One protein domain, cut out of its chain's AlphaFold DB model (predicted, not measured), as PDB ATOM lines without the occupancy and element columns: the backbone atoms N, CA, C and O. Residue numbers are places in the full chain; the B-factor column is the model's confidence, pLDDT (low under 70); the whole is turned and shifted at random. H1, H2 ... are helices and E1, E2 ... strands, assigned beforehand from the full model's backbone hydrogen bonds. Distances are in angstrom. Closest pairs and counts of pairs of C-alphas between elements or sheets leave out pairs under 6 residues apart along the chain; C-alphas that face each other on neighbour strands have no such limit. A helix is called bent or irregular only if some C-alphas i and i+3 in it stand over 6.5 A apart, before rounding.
ATOM      1  N   PHE A  21      -2.183 -28.843  10.689       94.81
ATOM      2  CA  PHE A  21      -3.389 -29.402  10.083       94.81
ATOM      3  C   PHE A  21      -4.632 -28.803  10.739       94.81
ATOM      4  O   PHE A  21      -4.615 -28.483  11.924       94.81
ATOM      5  N   ALA A  22      -5.731 -28.695   9.995       94.38
ATOM      6  CA  ALA A  22      -7.024 -28.316  10.552       94.38
ATOM      7  C   ALA A  22      -8.052 -29.410  10.257       94.38
ATOM      8  O   ALA A  22      -8.302 -29.736   9.098       94.38
ATOM      9  N   LEU A  23      -8.666 -29.955  11.306       94.38
ATOM     10  CA  LEU A  23      -9.856 -30.789  11.194       94.38
ATOM     11  C   LEU A  23     -11.083 -29.892  11.350       94.38
ATOM     12  O   LEU A  23     -11.304 -29.321  12.419       94.38
ATOM     13  N   ILE A  24     -11.865 -29.768  10.280       93.50
ATOM     14  CA  ILE A  24     -13.076 -28.946  10.241       93.50
ATOM     15  C   ILE A  24     -14.290 -29.868  10.345       93.50
ATOM     16  O   ILE A  24     -14.512 -30.730   9.495       93.50
ATOM     17  N   GLN A  25     -15.079 -29.671  11.393       90.38
ATOM     18  CA  GLN A  25     -16.367 -30.317  11.631       90.38
ATOM     19  C   GLN A  25     -17.457 -29.238  11.672       90.38
ATOM     20  O   GLN A  25     -17.138 -28.058  11.793       90.38
ATOM     21  N   LYS A  26     -18.737 -29.632  11.584       84.88
ATOM     22  CA  LYS A  26     -19.887 -28.731  11.348       84.88
ATOM     23  C   LYS A  26     -19.797 -27.378  12.081       84.88
ATOM     24  O   LYS A  26     -19.888 -26.354  11.420       84.88
ATOM     25  N   ASN A  27     -19.531 -27.391  13.391       81.88
ATOM     26  CA  ASN A  27     -19.421 -26.179  14.219       81.88
ATOM     27  C   ASN A  27     -18.107 -26.106  15.021       81.88
ATOM     28  O   ASN A  27     -18.045 -25.425  16.038       81.88
ATOM     29  N   LYS A  28     -17.072 -26.871  14.647       91.00
ATOM     30  CA  LYS A  28     -15.825 -26.922  15.422       91.00
ATOM     31  C   LYS A  28     -14.620 -27.111  14.523       91.00
ATOM     32  O   LYS A  28     -14.604 -27.999  13.671       91.00
ATOM     33  N   ILE A  29     -13.583 -26.322  14.770       94.94
ATOM     34  CA  ILE A  29     -12.287 -26.456  14.111       94.94
ATOM     35  C   ILE A  29     -11.270 -26.913  15.153       94.94
ATOM     36  O   ILE A  29     -11.174 -26.340  16.234       94.94
ATOM     37  N   THR A  30     -10.506 -27.956  14.843       94.88
ATOM     38  CA  THR A  30      -9.340 -28.349  15.648       94.88
ATOM     39  C   THR A  30      -8.075 -28.138  14.829       94.88
ATOM     40  O   THR A  30      -7.904 -28.768  13.787       94.88
ATOM     41  N   VAL A  31      -7.205 -27.243  15.291       96.31
ATOM     42  CA  VAL A  31      -5.903 -26.937  14.696       96.31
ATOM     43  C   VAL A  31      -4.829 -27.753  15.406       96.31
ATOM     44  O   VAL A  31      -4.626 -27.614  16.609       96.31
ATOM     45  N   PHE A  32      -4.133 -28.593  14.653       96.75
ATOM     46  CA  PHE A  32      -3.033 -29.432  15.112       96.75
ATOM     47  C   PHE A  32      -1.707 -28.782  14.727       96.75
ATOM     48  O   PHE A  32      -1.353 -28.768  13.549       96.75
ATOM     49  N   CYS A  33      -0.986 -28.239  15.701       96.69
ATOM     50  CA  CYS A  33       0.243 -27.464  15.500       96.69
ATOM     51  C   CYS A  33       1.209 -27.635  16.684       96.69
ATOM     52  O   CYS A  33       0.888 -28.296  17.671       96.69
ATOM     53  N   ASN A  34       2.389 -27.018  16.625       96.12
ATOM     54  CA  ASN A  34       3.258 -26.921  17.799       96.12
ATOM     55  C   ASN A  34       2.672 -25.914  18.807       96.12
ATOM     56  O   ASN A  34       2.744 -24.704  18.589       96.12
ATOM     57  N   LEU A  35       2.125 -26.408  19.921       94.75
ATOM     58  CA  LEU A  35       1.459 -25.576  20.930       94.75
ATOM     59  C   LEU A  35       2.384 -24.549  21.591       94.75
ATOM     60  O   LEU A  35       1.913 -23.481  21.969       94.75
ATOM     61  N   LYS A  36       3.696 -24.810  21.660       94.81
ATOM     62  CA  LYS A  36       4.669 -23.856  22.223       94.81
ATOM     63  C   LYS A  36       4.743 -22.549  21.425       94.81
ATOM     64  O   LYS A  36       5.172 -21.534  21.959       94.81
ATOM     65  N   LYS A  37       4.324 -22.569  20.155       94.50
ATOM     66  CA  LYS A  37       4.303 -21.401  19.262       94.50
ATOM     67  C   LYS A  37       2.977 -20.630  19.307       94.50
ATOM     68  O   LYS A  37       2.855 -19.585  18.674       94.50
ATOM     69  N   VAL A  38       1.971 -21.124  20.032       94.06
ATOM     70  CA  VAL A  38       0.633 -20.521  20.073       94.06
ATOM     71  C   VAL A  38       0.517 -19.604  21.288       94.06
ATOM     72  O   VAL A  38       0.607 -20.039  22.431       94.06
ATOM     73  N   ARG A  39       0.272 -18.313  21.050       93.50
ATOM     74  CA  ARG A  39       0.104 -17.331  22.132       93.50
ATOM     75  C   ARG A  39      -1.230 -17.547  22.859       93.50
ATOM     76  O   ARG A  39      -2.275 -17.626  22.217       93.50
ATOM     77  N   ASN A  40      -1.233 -17.493  24.193       91.56
ATOM     78  CA  ASN A  40      -2.455 -17.633  25.005       91.56
ATOM     79  C   ASN A  40      -3.561 -16.632  24.629       91.56
ATOM     80  O   ASN A  40      -4.741 -16.978  24.636       91.56
ATOM     81  N   LYS A  41      -3.194 -15.397  24.253       92.81
ATOM     82  CA  LYS A  41      -4.148 -14.381  23.777       92.81
ATOM     83  C   LYS A  41      -4.904 -14.838  22.522       92.81
ATOM     84  O   LYS A  41      -6.098 -14.576  22.418       92.81
ATOM     85  N   LEU A  42      -4.230 -15.550  21.616       91.44
ATOM     86  CA  LEU A  42      -4.835 -16.100  20.400       91.44
ATOM     87  C   LEU A  42      -5.821 -17.226  20.728       91.44
ATOM     88  O   LEU A  42      -6.909 -17.280  20.174       91.44
ATOM     89  N   ILE A  43      -5.470 -18.107  21.667       90.88
ATOM     90  CA  ILE A  43      -6.379 -19.175  22.114       90.88
ATOM     91  C   ILE A  43      -7.659 -18.557  22.692       90.88
ATOM     92  O   ILE A  43      -8.763 -18.945  22.317       90.88
ATOM     93  N   LYS A  44      -7.517 -17.532  23.543       90.31
ATOM     94  CA  LYS A  44      -8.653 -16.823  24.151       90.31
ATOM     95  C   LYS A  44      -9.543 -16.116  23.117       90.31
ATOM     96  O   LYS A  44     -10.751 -16.050  23.332       90.31
ATOM     97  N   SER A  45      -8.997 -15.626  21.998       92.19
ATOM     98  CA  SER A  45      -9.794 -14.912  20.985       92.19
ATOM     99  C   SER A  45     -10.750 -15.808  20.193       92.19
ATOM    100  O   SER A  45     -11.759 -15.311  19.707       92.19
ATOM    101  N   PHE A  46     -10.477 -17.113  20.079       89.56
ATOM    102  CA  PHE A  46     -11.330 -18.047  19.328       89.56
ATOM    103  C   PHE A  46     -12.445 -18.715  20.149       89.56
ATOM    104  O   PHE A  46     -13.205 -19.524  19.608       89.56
ATOM    105  N   LYS A  47     -12.572 -18.383  21.441       82.00
ATOM    106  CA  LYS A  47     -13.583 -18.950  22.352       82.00
ATOM    107  C   LYS A  47     -13.644 -20.490  22.249       82.00
ATOM    108  O   LYS A  47     -12.623 -21.150  22.413       82.00
ATOM    109  N   LYS A  48     -14.835 -21.070  22.033       81.00
ATOM    110  CA  LYS A  48     -15.067 -22.525  21.959       81.00
ATOM    111  C   LYS A  48     -15.047 -23.078  20.523       81.00
ATOM    112  O   LYS A  48     -15.064 -24.298  20.360       81.00
ATOM    113  N   ASP A  49     -14.979 -22.215  19.509       86.94
ATOM    114  CA  ASP A  49     -15.170 -22.597  18.101       86.94
ATOM    115  C   ASP A  49     -13.898 -23.183  17.472       86.94
ATOM    116  O   ASP A  49     -13.968 -24.061  16.603       86.94
ATOM    117  N   VAL A  50     -12.724 -22.743  17.945       94.44
ATOM    118  CA  VAL A  50     -11.419 -23.259  17.513       94.44
ATOM    119  C   VAL A  50     -10.642 -23.805  18.703       94.44
ATOM    120  O   VAL A  50     -10.345 -23.094  19.659       94.44
ATOM    121  N   GLN A  51     -10.265 -25.077  18.617       93.94
ATOM    122  CA  GLN A  51      -9.386 -25.743  19.570       93.94
ATOM    123  C   GLN A  51      -7.988 -25.887  18.969       93.94
ATOM    124  O   GLN A  51      -7.851 -26.339  17.836       93.94
ATOM    125  N   PHE A  52      -6.951 -25.582  19.744       95.12
ATOM    126  CA  PHE A  52      -5.572 -25.912  19.389       95.12
ATOM    127  C   PHE A  52      -5.168 -27.218  20.078       95.12
ATOM    128  O   PHE A  52      -5.561 -27.492  21.213       95.12
ATOM    129  N   SER A  53      -4.434 -28.072  19.379       95.75
ATOM    130  CA  SER A  53      -3.940 -29.354  19.884       95.75
ATOM    131  C   SER A  53      -2.543 -29.625  19.343       95.75
ATOM    132  O   SER A  53      -2.162 -29.100  18.296       95.75
ATOM    133  N   ASP A  54      -1.769 -30.433  20.066       96.62
ATOM    134  CA  ASP A  54      -0.419 -30.775  19.630       96.62
ATOM    135  C   ASP A  54      -0.470 -31.568  18.320       96.62
ATOM    136  O   ASP A  54      -1.295 -32.474  18.163       96.62
ATOM    137  N   ILE A  55       0.413 -31.245  17.376       95.56
ATOM    138  CA  ILE A  55       0.466 -31.906  16.070       95.56
ATOM    139  C   ILE A  55       0.656 -33.426  16.177       95.56
ATOM    140  O   ILE A  55       0.115 -34.170  15.359       95.56
ATOM    141  N   LYS A  56       1.340 -33.909  17.224       95.88
ATOM    142  CA  LYS A  56       1.544 -35.341  17.492       95.88
ATOM    143  C   LYS A  56       0.236 -36.072  17.810       95.88
ATOM    144  O   LYS A  56       0.114 -37.256  17.512       95.88
ATOM    145  N   SER A  57      -0.763 -35.361  18.335       95.69
ATOM    146  CA  SER A  57      -2.075 -35.925  18.683       95.69
ATOM    147  C   SER A  57      -3.010 -36.123  17.483       95.69
ATOM    148  O   SER A  57      -4.079 -36.710  17.641       95.69
ATOM    149  N   LEU A  58      -2.636 -35.666  16.277       94.25
ATOM    150  CA  LEU A  58      -3.497 -35.716  15.089       94.25
ATOM    151  C   LEU A  58      -4.033 -37.128  14.812       94.25
ATOM    152  O   LEU A  58      -5.242 -37.317  14.689       94.25
ATOM    153  N   LYS A  59      -3.139 -38.119  14.728       92.62
ATOM    154  CA  LYS A  59      -3.505 -39.507  14.400       92.62
ATOM    155  C   LYS A  59      -4.417 -40.113  15.465       92.62
ATOM    156  O   LYS A  59      -5.464 -40.662  15.140       92.62
ATOM    157  N   GLU A  60      -4.048 -39.954  16.732       92.44
ATOM    158  CA  GLU A  60      -4.835 -40.433  17.869       92.44
ATOM    159  C   GLU A  60      -6.233 -39.798  17.888       92.44
ATOM    160  O   GLU A  60      -7.240 -40.488  18.054       92.44
ATOM    161  N   ARG A  61      -6.320 -38.484  17.655       90.88
ATOM    162  CA  ARG A  61      -7.587 -37.754  17.644       90.88
ATOM    163  C   ARG A  61      -8.487 -38.193  16.494       90.88
ATOM    164  O   ARG A  61      -9.688 -38.336  16.714       90.88
ATOM    165  N   LEU A  62      -7.936 -38.441  15.304       91.25
ATOM    166  CA  LEU A  62      -8.689 -38.981  14.164       91.25
ATOM    167  C   LEU A  62      -9.290 -40.362  14.478       91.25
ATOM    168  O   LEU A  62     -10.448 -40.602  14.148       91.25
ATOM    169  N   MET A  63      -8.556 -41.226  15.187       89.06
ATOM    170  CA  MET A  63      -9.061 -42.536  15.619       89.06
ATOM    171  C   MET A  63     -10.149 -42.416  16.693       89.06
ATOM    172  O   MET A  63     -11.227 -42.995  16.565       89.06
ATOM    173  N   LYS A  64      -9.905 -41.620  17.745       87.69
ATOM    174  CA  LYS A  64     -10.838 -41.456  18.877       87.69
ATOM    175  C   LYS A  64     -12.161 -40.800  18.486       87.69
ATOM    176  O   LYS A  64     -13.188 -41.074  19.096       87.69
ATOM    177  N   THR A  65     -12.155 -39.936  17.472       82.62
ATOM    178  CA  THR A  65     -13.352 -39.203  17.026       82.62
ATOM    179  C   THR A  65     -14.332 -40.047  16.204       82.62
ATOM    180  O   THR A  65     -15.368 -39.517  15.808       82.62
ATOM    181  N   LYS A  66     -14.046 -41.340  15.965       81.81
ATOM    182  CA  LYS A  66     -14.894 -42.270  15.190       81.81
ATOM    183  C   LYS A  66     -15.318 -41.695  13.829       81.81
ATOM    184  O   LYS A  66     -16.444 -41.888  13.370       81.81
ATOM    185  N   ILE A  67     -14.422 -40.950  13.181       88.25
ATOM    186  CA  ILE A  67     -14.693 -40.342  11.878       88.25
ATOM    187  C   ILE A  67     -14.771 -41.443  10.820       88.25
ATOM    188  O   ILE A  67     -13.787 -42.119  10.548       88.25
ATOM    189  N   LEU A  68     -15.932 -41.581  10.179       91.12
ATOM    190  CA  LEU A  68     -16.142 -42.579   9.122       91.12
ATOM    191  C   LEU A  68     -15.604 -42.127   7.760       91.12
ATOM    192  O   LEU A  68     -15.227 -42.948   6.926       91.12
ATOM    193  N   SER A  69     -15.593 -40.816   7.499       94.38
ATOM    194  CA  SER A  69     -15.098 -40.277   6.235       94.38
ATOM    195  C   SER A  69     -14.548 -38.865   6.369       94.38
ATOM    196  O   SER A  69     -15.061 -38.069   7.155       94.38
ATOM    197  N   VAL A  70     -13.546 -38.545   5.552       95.00
ATOM    198  CA  VAL A  70     -12.929 -37.217   5.470       95.00
ATOM    199  C   VAL A  70     -12.872 -36.742   4.028       95.00
ATOM    200  O   VAL A  70     -12.656 -37.529   3.108       95.00
ATOM    201  N   LYS A  71     -13.066 -35.438   3.832       96.06
ATOM    202  CA  LYS A  71     -12.799 -34.773   2.557       96.06
ATOM    203  C   LYS A  71     -11.379 -34.223   2.596       96.06
ATOM    204  O   LYS A  71     -11.056 -33.496   3.531       96.06
ATOM    205  N   ILE A  72     -10.553 -34.580   1.620       95.88
ATOM    206  CA  ILE A  72      -9.149 -34.153   1.556       95.88
ATOM    207  C   ILE A  72      -8.759 -33.796   0.129       95.88
ATOM    208  O   ILE A  72      -9.266 -34.395  -0.820       95.88
ATOM    209  N   ASP A  73      -7.839 -32.848  -0.003       95.56
ATOM    210  CA  ASP A  73      -7.263 -32.490  -1.293       95.56
ATOM    211  C   ASP A  73      -5.990 -33.302  -1.548       95.56
ATOM    212  O   ASP A  73      -4.996 -33.115  -0.836       95.56
ATOM    213  N   PRO A  74      -6.001 -34.230  -2.526       94.38
ATOM    214  CA  PRO A  74      -4.864 -35.106  -2.778       94.38
ATOM    215  C   PRO A  74      -3.645 -34.358  -3.331       94.38
ATOM    216  O   PRO A  74      -2.550 -34.906  -3.293       94.38
ATOM    217  N   THR A  75      -3.805 -33.125  -3.825       91.81
ATOM    218  CA  THR A  75      -2.700 -32.332  -4.393       91.81
ATOM    219  C   THR A  75      -1.836 -31.658  -3.328       91.81
ATOM    220  O   THR A  75      -0.686 -31.322  -3.597       91.81
ATOM    221  N   ILE A  76      -2.368 -31.484  -2.114       91.56
ATOM    222  CA  ILE A  76      -1.680 -30.815  -0.995       91.56
ATOM    223  C   ILE A  76      -1.578 -31.679   0.267       91.56
ATOM    224  O   ILE A  76      -0.903 -31.303   1.224       91.56
ATOM    225  N   THR A  77      -2.249 -32.830   0.298       94.12
ATOM    226  CA  THR A  77      -2.184 -33.764   1.425       94.12
ATOM    227  C   THR A  77      -1.055 -34.762   1.202       94.12
ATOM    228  O   THR A  77      -0.990 -35.405   0.157       94.12
ATOM    229  N   SER A  78      -0.182 -34.940   2.197       94.56
ATOM    230  CA  SER A  78       0.917 -35.900   2.085       94.56
ATOM    231  C   SER A  78       0.406 -37.334   1.919       94.56
ATOM    232  O   SER A  78      -0.558 -37.761   2.564       94.56
ATOM    233  N   TYR A  79       1.107 -38.114   1.097       95.50
ATOM    234  CA  TYR A  79       0.777 -39.520   0.864       95.50
ATOM    235  C   TYR A  79       0.744 -40.343   2.160       95.50
ATOM    236  O   TYR A  79      -0.138 -41.179   2.345       95.50
ATOM    237  N   GLY A  80       1.651 -40.057   3.101       95.69
ATOM    238  CA  GLY A  80       1.682 -40.721   4.405       95.69
ATOM    239  C   GLY A  80       0.408 -40.506   5.231       95.69
ATOM    240  O   GLY A  80      -0.073 -41.445   5.864       95.69
ATOM    241  N   LEU A  81      -0.184 -39.304   5.199       94.62
ATOM    242  CA  LEU A  81      -1.460 -39.051   5.875       94.62
ATOM    243  C   LEU A  81      -2.617 -39.767   5.165       94.62
ATOM    244  O   LEU A  81      -3.461 -40.358   5.834       94.62
ATOM    245  N   ILE A  82      -2.623 -39.781   3.829       95.69
ATOM    246  CA  ILE A  82      -3.617 -40.526   3.038       95.69
ATOM    247  C   ILE A  82      -3.570 -42.019   3.381       95.69
ATOM    248  O   ILE A  82      -4.613 -42.619   3.646       95.69
ATOM    249  N   LYS A  83      -2.372 -42.614   3.431       96.44
ATOM    250  CA  LYS A  83      -2.189 -44.028   3.777       96.44
ATOM    251  C   LYS A  83      -2.639 -44.350   5.190       96.44
ATOM    252  O   LYS A  83      -3.344 -45.336   5.371       96.44
ATOM    253  N   PHE A  84      -2.303 -43.496   6.153       95.31
ATOM    254  CA  PHE A  84      -2.786 -43.634   7.524       95.31
ATOM    255  C   PHE A  84      -4.321 -43.656   7.586       95.31
ATOM    256  O   PHE A  84      -4.897 -44.560   8.184       95.31
ATOM    257  N   LEU A  85      -4.994 -42.706   6.927       94.88
ATOM    258  CA  LEU A  85      -6.459 -42.648   6.902       94.88
ATOM    259  C   LEU A  85      -7.067 -43.934   6.315       94.88
ATOM    260  O   LEU A  85      -7.997 -44.495   6.893       94.88
ATOM    261  N   GLN A  86      -6.501 -44.435   5.213       94.19
ATOM    262  CA  GLN A  86      -6.942 -45.673   4.566       94.19
ATOM    263  C   GLN A  86      -6.739 -46.908   5.457       94.19
ATOM    264  O   GLN A  86      -7.677 -47.687   5.625       94.19
ATOM    265  N   SER A  87      -5.558 -47.081   6.071       95.25
ATOM    266  CA  SER A  87      -5.283 -48.211   6.978       95.25
ATOM    267  C   SER A  87      -6.165 -48.188   8.224       95.25
ATOM    268  O   SER A  87      -6.544 -49.232   8.747       95.25
ATOM    269  N   SER A  88      -6.550 -46.991   8.663       94.25
ATOM    270  CA  SER A  88      -7.478 -46.765   9.768       94.25
ATOM    271  C   SER A  88      -8.951 -46.965   9.394       94.25
ATOM    272  O   SER A  88      -9.826 -46.649  10.197       94.25
ATOM    273  N   LYS A  89      -9.247 -47.472   8.187       94.06
ATOM    274  CA  LYS A  89     -10.608 -47.673   7.656       94.06
ATOM    275  C   LYS A  89     -11.442 -46.379   7.590       94.06
ATOM    276  O   LYS A  89     -12.669 -46.433   7.581       94.06
ATOM    277  N   ILE A  90     -10.793 -45.214   7.499       95.69
ATOM    278  CA  ILE A  90     -11.458 -43.918   7.307       95.69
ATOM    279  C   ILE A  90     -11.600 -43.667   5.803       95.69
ATOM    280  O   ILE A  90     -10.613 -43.588   5.071       95.69
ATOM    281  N   LYS A  91     -12.835 -43.500   5.314       95.75
ATOM    282  CA  LYS A  91     -13.091 -43.277   3.883       95.75
ATOM    283  C   LYS A  91     -12.609 -41.889   3.442       95.75
ATOM    284  O   LYS A  91     -13.189 -40.872   3.824       95.75
ATOM    285  N   CYS A  92     -11.604 -41.841   2.574       96.06
ATOM    286  CA  CYS A  92     -11.145 -40.602   1.945       96.06
ATOM    287  C   CYS A  92     -12.027 -40.241   0.742       96.06
ATOM    288  O   CYS A  92     -12.153 -41.017  -0.203       96.06
ATOM    289  N   LYS A  93     -12.621 -39.048   0.757       96.81
ATOM    290  CA  LYS A  93     -13.272 -38.424  -0.399       96.81
ATOM    291  C   LYS A  93     -12.345 -37.341  -0.942       96.81
ATOM    292  O   LYS A  93     -12.162 -36.311  -0.294       96.81
ATOM    293  N   PHE A  94     -11.765 -37.579  -2.110       97.19
ATOM    294  CA  PHE A  94     -10.870 -36.613  -2.736       97.19
ATOM    295  C   PHE A  94     -11.666 -35.458  -3.342       97.19
ATOM    296  O   PHE A  94     -12.578 -35.675  -4.136       97.19
ATOM    297  N   ILE A  95     -11.338 -34.234  -2.935       96.25
ATOM    298  CA  ILE A  95     -11.937 -32.997  -3.440       96.25
ATOM    299  C   ILE A  95     -10.851 -31.940  -3.603       96.25
ATOM    300  O   ILE A  95      -9.852 -31.994  -2.905       96.25
ATOM    301  N   GLN A  96     -11.060 -30.932  -4.442       93.94
ATOM    302  CA  GLN A  96     -10.225 -29.734  -4.373       93.94
ATOM    303  C   GLN A  96     -10.601 -28.912  -3.131       93.94
ATOM    304  O   GLN A  96     -11.792 -28.750  -2.846       93.94
ATOM    305  N   ASP A  97      -9.621 -28.383  -2.395       94.62
ATOM    306  CA  ASP A  97      -9.898 -27.549  -1.222       94.62
ATOM    307  C   ASP A  97     -10.610 -26.245  -1.656       94.62
ATOM    308  O   ASP A  97     -10.035 -25.424  -2.388       94.62
ATOM    309  N   PRO A  98     -11.863 -26.006  -1.212       94.19
ATOM    310  CA  PRO A  98     -12.627 -24.826  -1.611       94.19
ATOM    311  C   PRO A  98     -11.983 -23.510  -1.153       94.19
ATOM    312  O   PRO A  98     -12.238 -22.464  -1.759       94.19
ATOM    313  N   ILE A  99     -11.131 -23.537  -0.120       95.50
ATOM    314  CA  ILE A  99     -10.452 -22.353   0.411       95.50
ATOM    315  C   ILE A  99      -9.594 -21.688  -0.667       95.50
ATOM    316  O   ILE A  99      -9.552 -20.460  -0.700       95.50
ATOM    317  N   PHE A 100      -8.968 -22.440  -1.583       94.69
ATOM    318  CA  PHE A 100      -8.177 -21.848  -2.672       94.69
ATOM    319  C   PHE A 100      -9.014 -20.909  -3.539       94.69
ATOM    320  O   PHE A 100      -8.622 -19.766  -3.781       94.69
ATOM    321  N   ARG A 101     -10.211 -21.343  -3.946       94.94
ATOM    322  CA  ARG A 101     -11.111 -20.519  -4.762       94.94
ATOM    323  C   ARG A 101     -11.672 -19.340  -3.972       94.94
ATOM    324  O   ARG A 101     -11.824 -18.263  -4.548       94.94
ATOM    325  N   LEU A 102     -11.952 -19.519  -2.681       96.56
ATOM    326  CA  LEU A 102     -12.449 -18.451  -1.810       96.56
ATOM    327  C   LEU A 102     -11.391 -17.358  -1.602       96.56
ATOM    328  O   LEU A 102     -11.642 -16.211  -1.960       96.56
ATOM    329  N   LYS A 103     -10.185 -17.714  -1.144       96.75
ATOM    330  CA  LYS A 103      -9.091 -16.756  -0.899       96.75
ATOM    331  C   LYS A 103      -8.504 -16.145  -2.173       96.75
ATOM    332  O   LYS A 103      -7.802 -15.135  -2.117       96.75
TER     333      LYS A 103
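Overview. This is residues 21 to 103 of the 335 residues of the protein "Xaa-Pro aminopeptidase" of Pelagibacter sp. (strain IMCC9063) (UniProt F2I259). A three-stranded sheet, E1 E2 E3, and a parallel strand pair, E4 E5, come near each other at E1 and E4; H2 packs on the sheet, H3 on the pair. H1 lies beyond E3 at one end, and H4, after E5, lies off from the other helices. The 83 printed residues hold four named helices and five named strands, E1 E2 H1 E3 H2 E4 H3 E5 H4, class mixed. The whole is only just compact, close to loose, with a radius of gyration of the C-alphas of 13.7 A and spans of 36, 31 and 22 A.

Along the chain. Find C-alpha 21 at (-3.389, -29.402, 10.083), where E1, residues 21 to 25, begins. E2, residues 28 to 33, runs 16.1 A; H1, residues 40 to 45, and E3, residues 50 to 54, follow. H2, residues 55 to 64, runs 15.1 A and is irregular, C-alphas 56 and 59 being 7.2 A apart. Next come E4, residues 69 to 72, H3, residues 79 to 87, E5, residues 91 to 94, and H4, residues 98 to 103, ending at C-alpha 103 (-9.091, -16.756, -0.899).

Arrangement. In the mixed sheet, E1 and E2 are an antiparallel hairpin, N 23 to O 30 2.9 A; E2 and E3 are parallel, N 31 to O 51 2.8 A. H2 makes two layers with it, over E2 at a height over the sheet of 9.3 A; the closest C-alphas, Phe 32 and Ile 55, are 4.4 A apart. H1 only just is on it, with 5 pairs of C-alphas within 10 A, and only grazes it. E2 H1 E3 and E4 H3 E5 are strand-helix-strand units, parallel neighbours joined through a helix, both right-handed crossovers. N 93 and O 70 of E5 and E4 are 2.8 A apart. The closest C-alphas of H3 and E5, Gln 86 and Cys 92, are 7.1 A apart. Every O i to N i+4 pair is within hydrogen-bond range in H1, H3 and H4, 4 of 6 in H2.

Size, cuts and confidence. The farthest C-alphas, Lys 41 and Ser 87, are 37.8 A apart. The printed part has no cut and no long link; no printed residue is under 70 in pLDDT.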